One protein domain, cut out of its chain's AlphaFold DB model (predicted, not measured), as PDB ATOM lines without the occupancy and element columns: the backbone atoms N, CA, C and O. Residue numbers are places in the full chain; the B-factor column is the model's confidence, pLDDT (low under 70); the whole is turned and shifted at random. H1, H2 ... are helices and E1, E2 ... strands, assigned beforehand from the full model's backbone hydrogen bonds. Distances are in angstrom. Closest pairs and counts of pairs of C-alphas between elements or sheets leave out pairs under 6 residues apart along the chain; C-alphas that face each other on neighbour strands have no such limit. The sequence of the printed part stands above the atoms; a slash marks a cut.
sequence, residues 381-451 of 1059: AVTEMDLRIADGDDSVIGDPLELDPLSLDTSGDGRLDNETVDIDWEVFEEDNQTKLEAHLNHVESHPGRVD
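This is residues 381 to 451 of the 1059 residues of an uncharacterized protein of Natronolimnobius baerhuensis (UniProt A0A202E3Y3). Little of this domain is regular structure: looping residues 381 to 416 gather mostly towards one end of a long two-stranded hairpin, E1 and E2, with short helix H1 at that end. At the other end residues 429 to 434 stick out. Of 71 printed residues, 25 are in H1, E1 and E2, in that order, mostly strand; the whole is only just compact, close to loose, with radius of gyration of the C-alphas 13.2 A and spans of 43, 28 and 14 A.

After residue 416 find H1, residues 417 to 420, too short for any O i to N i+4 pair; its one O i to N i+3 pair is within hydrogen-bond range. Tight links join it to E1, residues 421 to 430, and E1 to E2, residues 433 to 443. This hairpin is antiparallel, at 162 degrees; look for N 424 and O 439, 2.9 A apart.

From C-alpha 417 at (61.046, 190.898, 222.758), H1 runs 5.2 A; E1 runs 27.5 A; E2 runs 30.2 A to C-alpha 443 at (70.567, 193.837, 222.920).

The farthest C-alphas, of Asn 432 and Asp 451, are 42.7 A apart. The printed part has no cut; no printed residue is under pLDDT 70.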
ATOM      1  N   ALA A 381      55.281 200.079 214.142       89.50
ATOM      2  CA  ALA A 381      56.068 200.890 213.213       89.50
ATOM      3  C   ALA A 381      57.582 200.886 213.500       89.50
ATOM      4  O   ALA A 381      58.347 201.170 212.583       89.50
ATOM      5  N   VAL A 382      57.991 200.604 214.742       90.75
ATOM      6  CA  VAL A 382      59.393 200.419 215.154       90.75
ATOM      7  C   VAL A 382      59.861 199.013 214.771       90.75
ATOM      8  O   VAL A 382      60.931 198.887 214.187       90.75
ATOM      9  N   THR A 383      59.026 197.980 214.960       89.12
ATOM     10  CA  THR A 383      59.347 196.598 214.528       89.12
ATOM     11  C   THR A 383      59.566 196.470 213.011       89.12
ATOM     12  O   THR A 383      60.337 195.636 212.555       89.12
ATOM     13  N   GLU A 384      58.922 197.326 212.206       88.88
ATOM     14  CA  GLU A 384      59.080 197.361 210.743       88.88
ATOM     15  C   GLU A 384      60.349 198.111 210.271       88.88
ATOM     16  O   GLU A 384      60.610 198.174 209.061       88.88
ATOM     17  N   MET A 385      61.122 198.720 211.181       90.44
ATOM     18  CA  MET A 385      62.373 199.414 210.855       90.44
ATOM     19  C   MET A 385      63.542 198.437 210.677       90.44
ATOM     20  O   MET A 385      63.589 197.376 211.286       90.44
ATOM     21  N   ASP A 386      64.523 198.815 209.852       90.06
ATOM     22  CA  ASP A 386      65.765 198.048 209.648       90.06
ATOM     23  C   ASP A 386      66.766 198.340 210.780       90.06
ATOM     24  O   ASP A 386      67.813 198.948 210.552       90.06
ATOM     25  N   LEU A 387      66.387 197.983 212.011       91.44
ATOM     26  CA  LEU A 387      67.259 198.023 213.185       91.44
ATOM     27  C   LEU A 387      68.164 196.791 213.178       91.44
ATOM     28  O   LEU A 387      67.704 195.683 212.896       91.44
ATOM     29  N   ARG A 388      69.450 197.001 213.464       93.31
ATOM     30  CA  ARG A 388      70.492 195.977 213.382       93.31
ATOM     31  C   ARG A 388      71.318 195.953 214.653       93.31
ATOM     32  O   ARG A 388      71.559 197.018 215.221       93.31
ATOM     33  N   ILE A 389      71.762 194.764 215.045       92.56
ATOM     34  CA  ILE A 389      72.642 194.563 216.195       92.56
ATOM     35  C   ILE A 389      73.977 195.275 215.940       92.56
ATOM     36  O   ILE A 389      74.524 195.208 214.835       92.56
ATOM     37  N   ALA A 390      74.463 196.003 216.945       87.75
ATOM     38  CA  ALA A 390      75.681 196.809 216.856       87.75
ATOM     39  C   ALA A 390      76.880 196.199 217.603       87.75
ATOM     40  O   ALA A 390      78.010 196.503 217.229       87.75
ATOM     41  N   ASP A 391      76.625 195.337 218.589       86.50
ATOM     42  CA  ASP A 391      77.618 194.729 219.479       86.50
ATOM     43  C   ASP A 391      77.480 193.196 219.462       86.50
ATOM     44  O   ASP A 391      76.381 192.682 219.252       86.50
ATOM     45  N   GLY A 392      78.583 192.473 219.664       89.44
ATOM     46  CA  GLY A 392      78.657 191.009 219.595       89.44
ATOM     47  C   GLY A 392      79.876 190.535 218.803       89.44
ATOM     48  O   GLY A 392      80.766 191.333 218.498       89.44
ATOM     49  N   ASP A 393      79.916 189.251 218.459       89.25
ATOM     50  CA  ASP A 393      80.924 188.715 217.544       89.25
ATOM     51  C   ASP A 393      80.623 189.061 216.068       89.25
ATOM     52  O   ASP A 393      79.549 189.556 215.700       89.25
ATOM     53  N   ASP A 394      81.589 188.792 215.187       88.06
ATOM     54  CA  ASP A 394      81.485 189.071 213.747       88.06
ATOM     55  C   ASP A 394      80.312 188.344 213.057       88.06
ATOM     56  O   ASP A 394      79.919 188.720 211.946       88.06
ATOM     57  N   SER A 395      79.764 187.294 213.678       85.38
ATOM     58  CA  SER A 395      78.638 186.523 213.150       85.38
ATOM     59  C   SER A 395      77.280 187.154 213.470       85.38
ATOM     60  O   SER A 395      76.324 186.913 212.731       85.38
ATOM     61  N   VAL A 396      77.217 187.987 214.515       91.94
ATOM     62  CA  VAL A 396      75.997 188.645 215.007       91.94
ATOM     63  C   VAL A 396      75.938 190.123 214.594       91.94
ATOM     64  O   VAL A 396      74.857 190.655 214.310       91.94
ATOM     65  N   ILE A 397      77.080 190.818 214.518       92.94
ATOM     66  CA  ILE A 397      77.108 192.252 214.189       92.94
ATOM     67  C   ILE A 397      76.467 192.522 212.819       92.94
ATOM     68  O   ILE A 397      76.866 192.013 211.771       92.94
ATOM     69  N   GLY A 398      75.497 193.435 212.813       91.44
ATOM     70  CA  GLY A 398      74.776 193.852 211.617       91.44
ATOM     71  C   GLY A 398      73.551 193.000 211.286       91.44
ATOM     72  O   GLY A 398      72.855 193.345 210.319       91.44
ATOM     73  N   ASP A 399      73.237 191.961 212.064       92.62
ATOM     74  CA  ASP A 399      72.014 191.178 211.885       92.62
ATOM     75  C   ASP A 399      70.760 192.021 212.188       92.62
ATOM     76  O   ASP A 399      70.744 192.799 213.145       92.62
ATOM     77  N   PRO A 400      69.713 191.953 211.340       93.06
ATOM     78  CA  PRO A 400      68.460 192.662 211.579       93.06
ATOM     79  C   PRO A 400      67.656 191.990 212.699       93.06
ATOM     80  O   PRO A 400      67.571 190.775 212.722       93.06
ATOM     81  N   LEU A 401      66.971 192.754 213.557       90.19
ATOM     82  CA  LEU A 401      66.265 192.188 214.728       90.19
ATOM     83  C   LEU A 401      65.105 191.220 214.389       90.19
ATOM     84  O   LEU A 401      64.736 190.387 215.206       90.19
ATOM     85  N   GLU A 402      64.510 191.319 213.195       89.38
ATOM     86  CA  GLU A 402      63.415 190.444 212.714       89.38
ATOM     87  C   GLU A 402      62.167 190.330 213.631       89.38
ATOM     88  O   GLU A 402      61.442 189.341 213.560       89.38
ATOM     89  N   LEU A 403      61.862 191.360 214.430       91.75
ATOM     90  CA  LEU A 403      60.700 191.413 215.338       91.75
ATOM     91  C   LEU A 403      59.343 191.183 214.629       91.75
ATOM     92  O   LEU A 403      59.059 191.800 213.595       91.75
ATOM     93  N   ASP A 404      58.463 190.352 215.210       91.81
ATOM     94  CA  ASP A 404      57.063 190.201 214.774       91.81
ATOM     95  C   ASP A 404      56.135 191.103 215.616       91.81
ATOM     96  O   ASP A 404      55.876 190.786 216.776       91.81
ATOM     97  N   PRO A 405      55.501 192.147 215.039       92.12
ATOM     98  CA  PRO A 405      54.615 193.067 215.775       92.12
ATOM     99  C   PRO A 405      53.387 192.404 216.424       92.12
ATOM    100  O   PRO A 405      52.614 193.048 217.136       92.12
ATOM    101  N   LEU A 406      53.110 191.135 216.111       93.06
ATOM    102  CA  LEU A 406      51.990 190.380 216.669       93.06
ATOM    103  C   LEU A 406      52.410 189.340 217.714       93.06
ATOM    104  O   LEU A 406      51.513 188.761 218.344       93.06
ATOM    105  N   SER A 407      53.709 189.083 217.884       93.44
ATOM    106  CA  SER A 407      54.242 188.137 218.869       93.44
ATOM    107  C   SER A 407      54.847 188.892 220.041       93.44
ATOM    108  O   SER A 407      55.517 189.879 219.830       93.44
ATOM    109  N   LEU A 408      54.593 188.455 221.277       93.19
ATOM    110  CA  LEU A 408      55.282 189.007 222.458       93.19
ATOM    111  C   LEU A 408      56.706 188.435 222.626       93.19
ATOM    112  O   LEU A 408      57.475 188.951 223.421       93.19
ATOM    113  N   ASP A 409      56.971 187.317 221.957       93.25
ATOM    114  CA  ASP A 409      58.179 186.491 222.008       93.25
ATOM    115  C   ASP A 409      58.360 185.984 220.571       93.25
ATOM    116  O   ASP A 409      57.614 185.105 220.106       93.25
ATOM    117  N   THR A 410      59.186 186.682 219.798       94.00
ATOM    118  CA  THR A 410      59.339 186.443 218.361       94.00
ATOM    119  C   THR A 410      60.129 185.158 218.095       94.00
ATOM    120  O   THR A 410      59.742 184.388 217.205       94.00
ATOM    121  N   SER A 411      61.169 184.871 218.880       91.75
ATOM    122  CA  SER A 411      61.993 183.656 218.780       91.75
ATOM    123  C   SER A 411      61.230 182.393 219.209       91.75
ATOM    124  O   SER A 411      61.420 181.308 218.644       91.75
ATOM    125  N   GLY A 412      60.309 182.530 220.162       90.69
ATOM    126  CA  GLY A 412      59.571 181.439 220.786       90.69
ATOM    127  C   GLY A 412      60.372 180.682 221.848       90.69
ATOM    128  O   GLY A 412      60.022 179.527 222.135       90.69
ATOM    129  N   ASP A 413      61.441 181.275 222.386       85.81
ATOM    130  CA  ASP A 413      62.277 180.695 223.448       85.81
ATOM    131  C   ASP A 413      61.745 180.979 224.864       85.81
ATOM    132  O   ASP A 413      62.175 180.355 225.833       85.81
ATOM    133  N   GLY A 414      60.729 181.834 224.989       87.50
ATOM    134  CA  GLY A 414      60.109 182.187 226.258       87.50
ATOM    135  C   GLY A 414      60.647 183.456 226.920       87.50
ATOM    136  O   GLY A 414      60.145 183.769 228.007       87.50
ATOM    137  N   ARG A 415      61.593 184.181 226.306       88.69
ATOM    138  CA  ARG A 415      61.916 185.578 226.640       88.69
ATOM    139  C   ARG A 415      61.119 186.529 225.756       88.69
ATOM    140  O   ARG A 415      60.823 186.239 224.603       88.69
ATOM    141  N   LEU A 416      60.674 187.640 226.336       93.00
ATOM    142  CA  LEU A 416      59.868 188.606 225.594       93.00
ATOM    143  C   LEU A 416      60.765 189.539 224.781       93.00
ATOM    144  O   LEU A 416      61.853 189.897 225.226       93.00
ATOM    145  N   ASP A 417      60.274 190.015 223.641       90.44
ATOM    146  CA  ASP A 417      61.046 190.898 222.758       90.44
ATOM    147  C   ASP A 417      61.554 192.145 223.512       90.44
ATOM    148  O   ASP A 417      62.719 192.516 223.412       90.44
ATOM    149  N   ASN A 418      60.718 192.729 224.372       89.69
ATOM    150  CA  ASN A 418      61.061 193.881 225.215       89.69
ATOM    151  C   ASN A 418      61.981 193.574 226.417       89.69
ATOM    152  O   ASN A 418      62.351 194.497 227.142       89.69
ATOM    153  N   GLU A 419      62.285 192.302 226.678       90.50
ATOM    154  CA  GLU A 419      63.327 191.874 227.619       90.50
ATOM    155  C   GLU A 419      64.661 191.685 226.883       90.50
ATOM    156  O   GLU A 419      65.704 192.003 227.440       90.50
ATOM    157  N   THR A 420      64.618 191.243 225.621       91.38
ATOM    158  CA  THR A 420      65.814 190.991 224.796       91.38
ATOM    159  C   THR A 420      66.409 192.239 224.142       91.38
ATOM    160  O   THR A 420      67.613 192.274 223.895       91.38
ATOM    161  N   VAL A 421      65.602 193.268 223.849       92.44
ATOM    162  CA  VAL A 421      66.071 194.511 223.215       92.44
ATOM    163  C   VAL A 421      65.510 195.756 223.890       92.44
ATOM    164  O   VAL A 421      64.334 195.815 224.251       92.44
ATOM    165  N   ASP A 422      66.350 196.786 223.993       92.50
ATOM    166  CA  ASP A 422      65.965 198.128 224.428       92.50
ATOM    167  C   ASP A 422      66.033 199.099 223.244       92.50
ATOM    168  O   ASP A 422      67.102 199.330 222.670       92.50
ATOM    169  N   ILE A 423      64.880 199.645 222.854       92.50
ATOM    170  CA  ILE A 423      64.739 200.519 221.687       92.50
ATOM    171  C   ILE A 423      64.074 201.819 222.122       92.50
ATOM    172  O   ILE A 423      62.907 201.817 222.513       92.50
ATOM    173  N   ASP A 424      64.769 202.937 221.944       90.81
ATOM    174  CA  ASP A 424      64.183 204.268 222.064       90.81
ATOM    175  C   ASP A 424      63.635 204.734 220.719       90.81
ATOM    176  O   ASP A 424      64.203 204.460 219.660       90.81
ATOM    177  N   TRP A 425      62.526 205.474 220.729       90.12
ATOM    178  CA  TRP A 425      61.969 206.051 219.507       90.12
ATOM    179  C   TRP A 425      61.372 207.441 219.715       90.12
ATOM    180  O   TRP A 425      60.695 207.727 220.705       90.12
ATOM    181  N   GLU A 426      61.528 208.293 218.703       89.19
ATOM    182  CA  GLU A 426      60.946 209.630 218.662       89.19
ATOM    183  C   GLU A 426      60.081 209.819 217.406       89.19
ATOM    184  O   GLU A 426      60.475 209.535 216.272       89.19
ATOM    185  N   VAL A 427      58.866 210.342 217.603       85.69
ATOM    186  CA  VAL A 427      57.981 210.770 216.511       85.69
ATOM    187  C   VAL A 427      58.043 212.286 216.391       85.69
ATOM    188  O   VAL A 427      57.529 213.000 217.254       85.69
ATOM    189  N   PHE A 428      58.560 212.791 215.274       84.06
ATOM    190  CA  PHE A 428      58.684 214.229 215.027       84.06
ATOM    191  C   PHE A 428      58.075 214.656 213.685       84.06
ATOM    192  O   PHE A 428      57.729 213.842 212.821       84.06
ATOM    193  N   GLU A 429      57.877 215.965 213.506       82.50
ATOM    194  CA  GLU A 429      57.453 216.541 212.226       82.50
ATOM    195  C   GLU A 429      58.599 217.285 211.546       82.50
ATOM    196  O   GLU A 429      59.113 218.274 212.062       82.50
ATOM    197  N   GLU A 430      58.929 216.867 210.325       85.06
ATOM    198  CA  GLU A 430      59.882 217.554 209.457       85.06
ATOM    199  C   GLU A 430      59.251 217.739 208.072       85.06
ATOM    200  O   GLU A 430      58.624 216.828 207.531       85.06
ATOM    201  N   ASP A 431      59.350 218.940 207.496       81.56
ATOM    202  CA  ASP A 431      58.789 219.265 206.174       81.56
ATOM    203  C   ASP A 431      57.290 218.920 205.993       81.56
ATOM    204  O   ASP A 431      56.845 218.536 204.905       81.56
ATOM    205  N   ASN A 432      56.470 219.094 207.041       79.56
ATOM    206  CA  ASN A 432      55.042 218.727 207.045       79.56
ATOM    207  C   ASN A 432      54.786 217.210 206.856       79.56
ATOM    208  O   ASN A 432      53.679 216.809 206.470       79.56
ATOM    209  N   GLN A 433      55.789 216.368 207.110       77.19
ATOM    210  CA  GLN A 433      55.680 214.912 207.158       77.19
ATOM    211  C   GLN A 433      55.973 214.428 208.581       77.19
ATOM    212  O   GLN A 433      56.860 214.943 209.251       77.19
ATOM    213  N   THR A 434      55.204 213.448 209.056       79.31
ATOM    214  CA  THR A 434      55.525 212.740 210.304       79.31
ATOM    215  C   THR A 434      56.650 211.760 210.010       79.31
ATOM    216  O   THR A 434      56.508 210.951 209.091       79.31
ATOM    217  N   LYS A 435      57.744 211.868 210.757       84.25
ATOM    218  CA  LYS A 435      58.870 210.940 210.738       84.25
ATOM    219  C   LYS A 435      58.920 210.187 212.067       84.25
ATOM    220  O   LYS A 435      58.397 210.669 213.071       84.25
ATOM    221  N   LEU A 436      59.484 208.990 212.013       87.25
ATOM    222  CA  LEU A 436      59.812 208.150 213.154       87.25
ATOM    223  C   LEU A 436      61.311 207.886 213.042       87.25
ATOM    224  O   LEU A 436      61.786 207.586 211.942       87.25
ATOM    225  N   GLU A 437      62.016 208.034 214.146       89.50
ATOM    226  CA  GLU A 437      63.403 207.621 214.318       89.50
ATOM    227  C   GLU A 437      63.452 206.699 215.532       89.50
ATOM    228  O   GLU A 437      62.702 206.912 216.486       89.50
ATOM    229  N   ALA A 438      64.246 205.638 215.442       90.38
ATOM    230  CA  ALA A 438      64.421 204.671 216.509       90.38
ATOM    231  C   ALA A 438      65.905 204.337 216.647       90.38
ATOM    232  O   ALA A 438      66.617 204.243 215.641       90.38
ATOM    233  N   HIS A 439      66.344 204.165 217.884       88.69
ATOM    234  CA  HIS A 439      67.713 203.863 218.260       88.69
ATOM    235  C   HIS A 439      67.707 202.601 219.117       88.69
ATOM    236  O   HIS A 439      66.970 202.509 220.092       88.69
ATOM    237  N   LEU A 440      68.501 201.616 218.706       90.81
ATOM    238  CA  LEU A 440      68.738 200.411 219.486       90.81
ATOM    239  C   LEU A 440      69.810 200.735 220.529       90.81
ATOM    240  O   LEU A 440      70.940 201.044 220.153       90.81
ATOM    241  N   ASN A 441      69.435 200.702 221.802       89.75
ATOM    242  CA  ASN A 441      70.320 201.048 222.912       89.75
ATOM    243  C   ASN A 441      71.084 199.834 223.430       89.75
ATOM    244  O   ASN A 441      72.258 199.943 223.770       89.75
ATOM    245  N   HIS A 442      70.400 198.695 223.526       90.38
ATOM    246  CA  HIS A 442      70.958 197.465 224.063       90.38
ATOM    247  C   HIS A 442      70.264 196.245 223.455       90.38
ATOM    248  O   HIS A 442      69.077 196.289 223.120       90.38
ATOM    249  N   VAL A 443      71.024 195.162 223.333       93.00
ATOM    250  CA  VAL A 443      70.567 193.837 222.920       93.00
ATOM    251  C   VAL A 443      71.164 192.855 223.921       93.00
ATOM    252  O   VAL A 443      72.366 192.896 224.152       93.00
ATOM    253  N   GLU A 444      70.333 192.011 224.520       92.88
ATOM    254  CA  GLU A 444      70.768 190.897 225.373       92.88
ATOM    255  C   GLU A 444      70.927 189.611 224.538       92.88
ATOM    256  O   GLU A 444      71.832 188.820 224.764       92.88
ATOM    257  N   SER A 445      70.035 189.409 223.563       93.50
ATOM    258  CA  SER A 445      70.049 188.323 222.572       93.50
ATOM    259  C   SER A 445      69.197 188.721 221.361       93.50
ATOM    260  O   SER A 445      68.428 189.685 221.410       93.50
ATOM    261  N   HIS A 446      69.343 188.018 220.242       93.56
ATOM    262  CA  HIS A 446      68.621 188.307 219.012       93.56
ATOM    263  C   HIS A 446      67.128 187.935 219.145       93.56
ATOM    264  O   HIS A 446      66.785 186.756 219.118       93.56
ATOM    265  N   PRO A 447      66.184 188.898 219.107       92.62
ATOM    266  CA  PRO A 447      64.776 188.639 219.438       92.62
ATOM    267  C   PRO A 447      64.061 187.697 218.455       92.62
ATOM    268  O   PRO A 447      63.070 187.057 218.789       92.62
ATOM    269  N   GLY A 448      64.540 187.605 217.209       91.81
ATOM    270  CA  GLY A 448      64.024 186.674 216.199       91.81
ATOM    271  C   GLY A 448      64.642 185.266 216.179       91.81
ATOM    272  O   GLY A 448      64.224 184.444 215.359       91.81
ATOM    273  N   ARG A 449      65.644 184.967 217.018       92.44
ATOM    274  CA  ARG A 449      66.404 183.703 216.991       92.44
ATOM    275  C   ARG A 449      66.418 183.085 218.390       92.44
ATOM    276  O   ARG A 449      66.403 183.796 219.369       92.44
ATOM    277  N   VAL A 450      66.392 181.754 218.460       94.12
ATOM    278  CA  VAL A 450      66.480 181.001 219.736       94.12
ATOM    279  C   VAL A 450      67.940 180.814 220.182       94.12
ATOM    280  O   VAL A 450      68.216 180.473 221.327       94.12
ATOM    281  N   ASP A 451      68.851 180.943 219.224       94.56
ATOM    282  CA  ASP A 451      70.292 180.767 219.344       94.56
ATOM    283  C   ASP A 451      70.910 181.846 218.442       94.56
ATOM    284  O   ASP A 451      70.799 181.810 217.196       94.56
TER     285      ASP A 451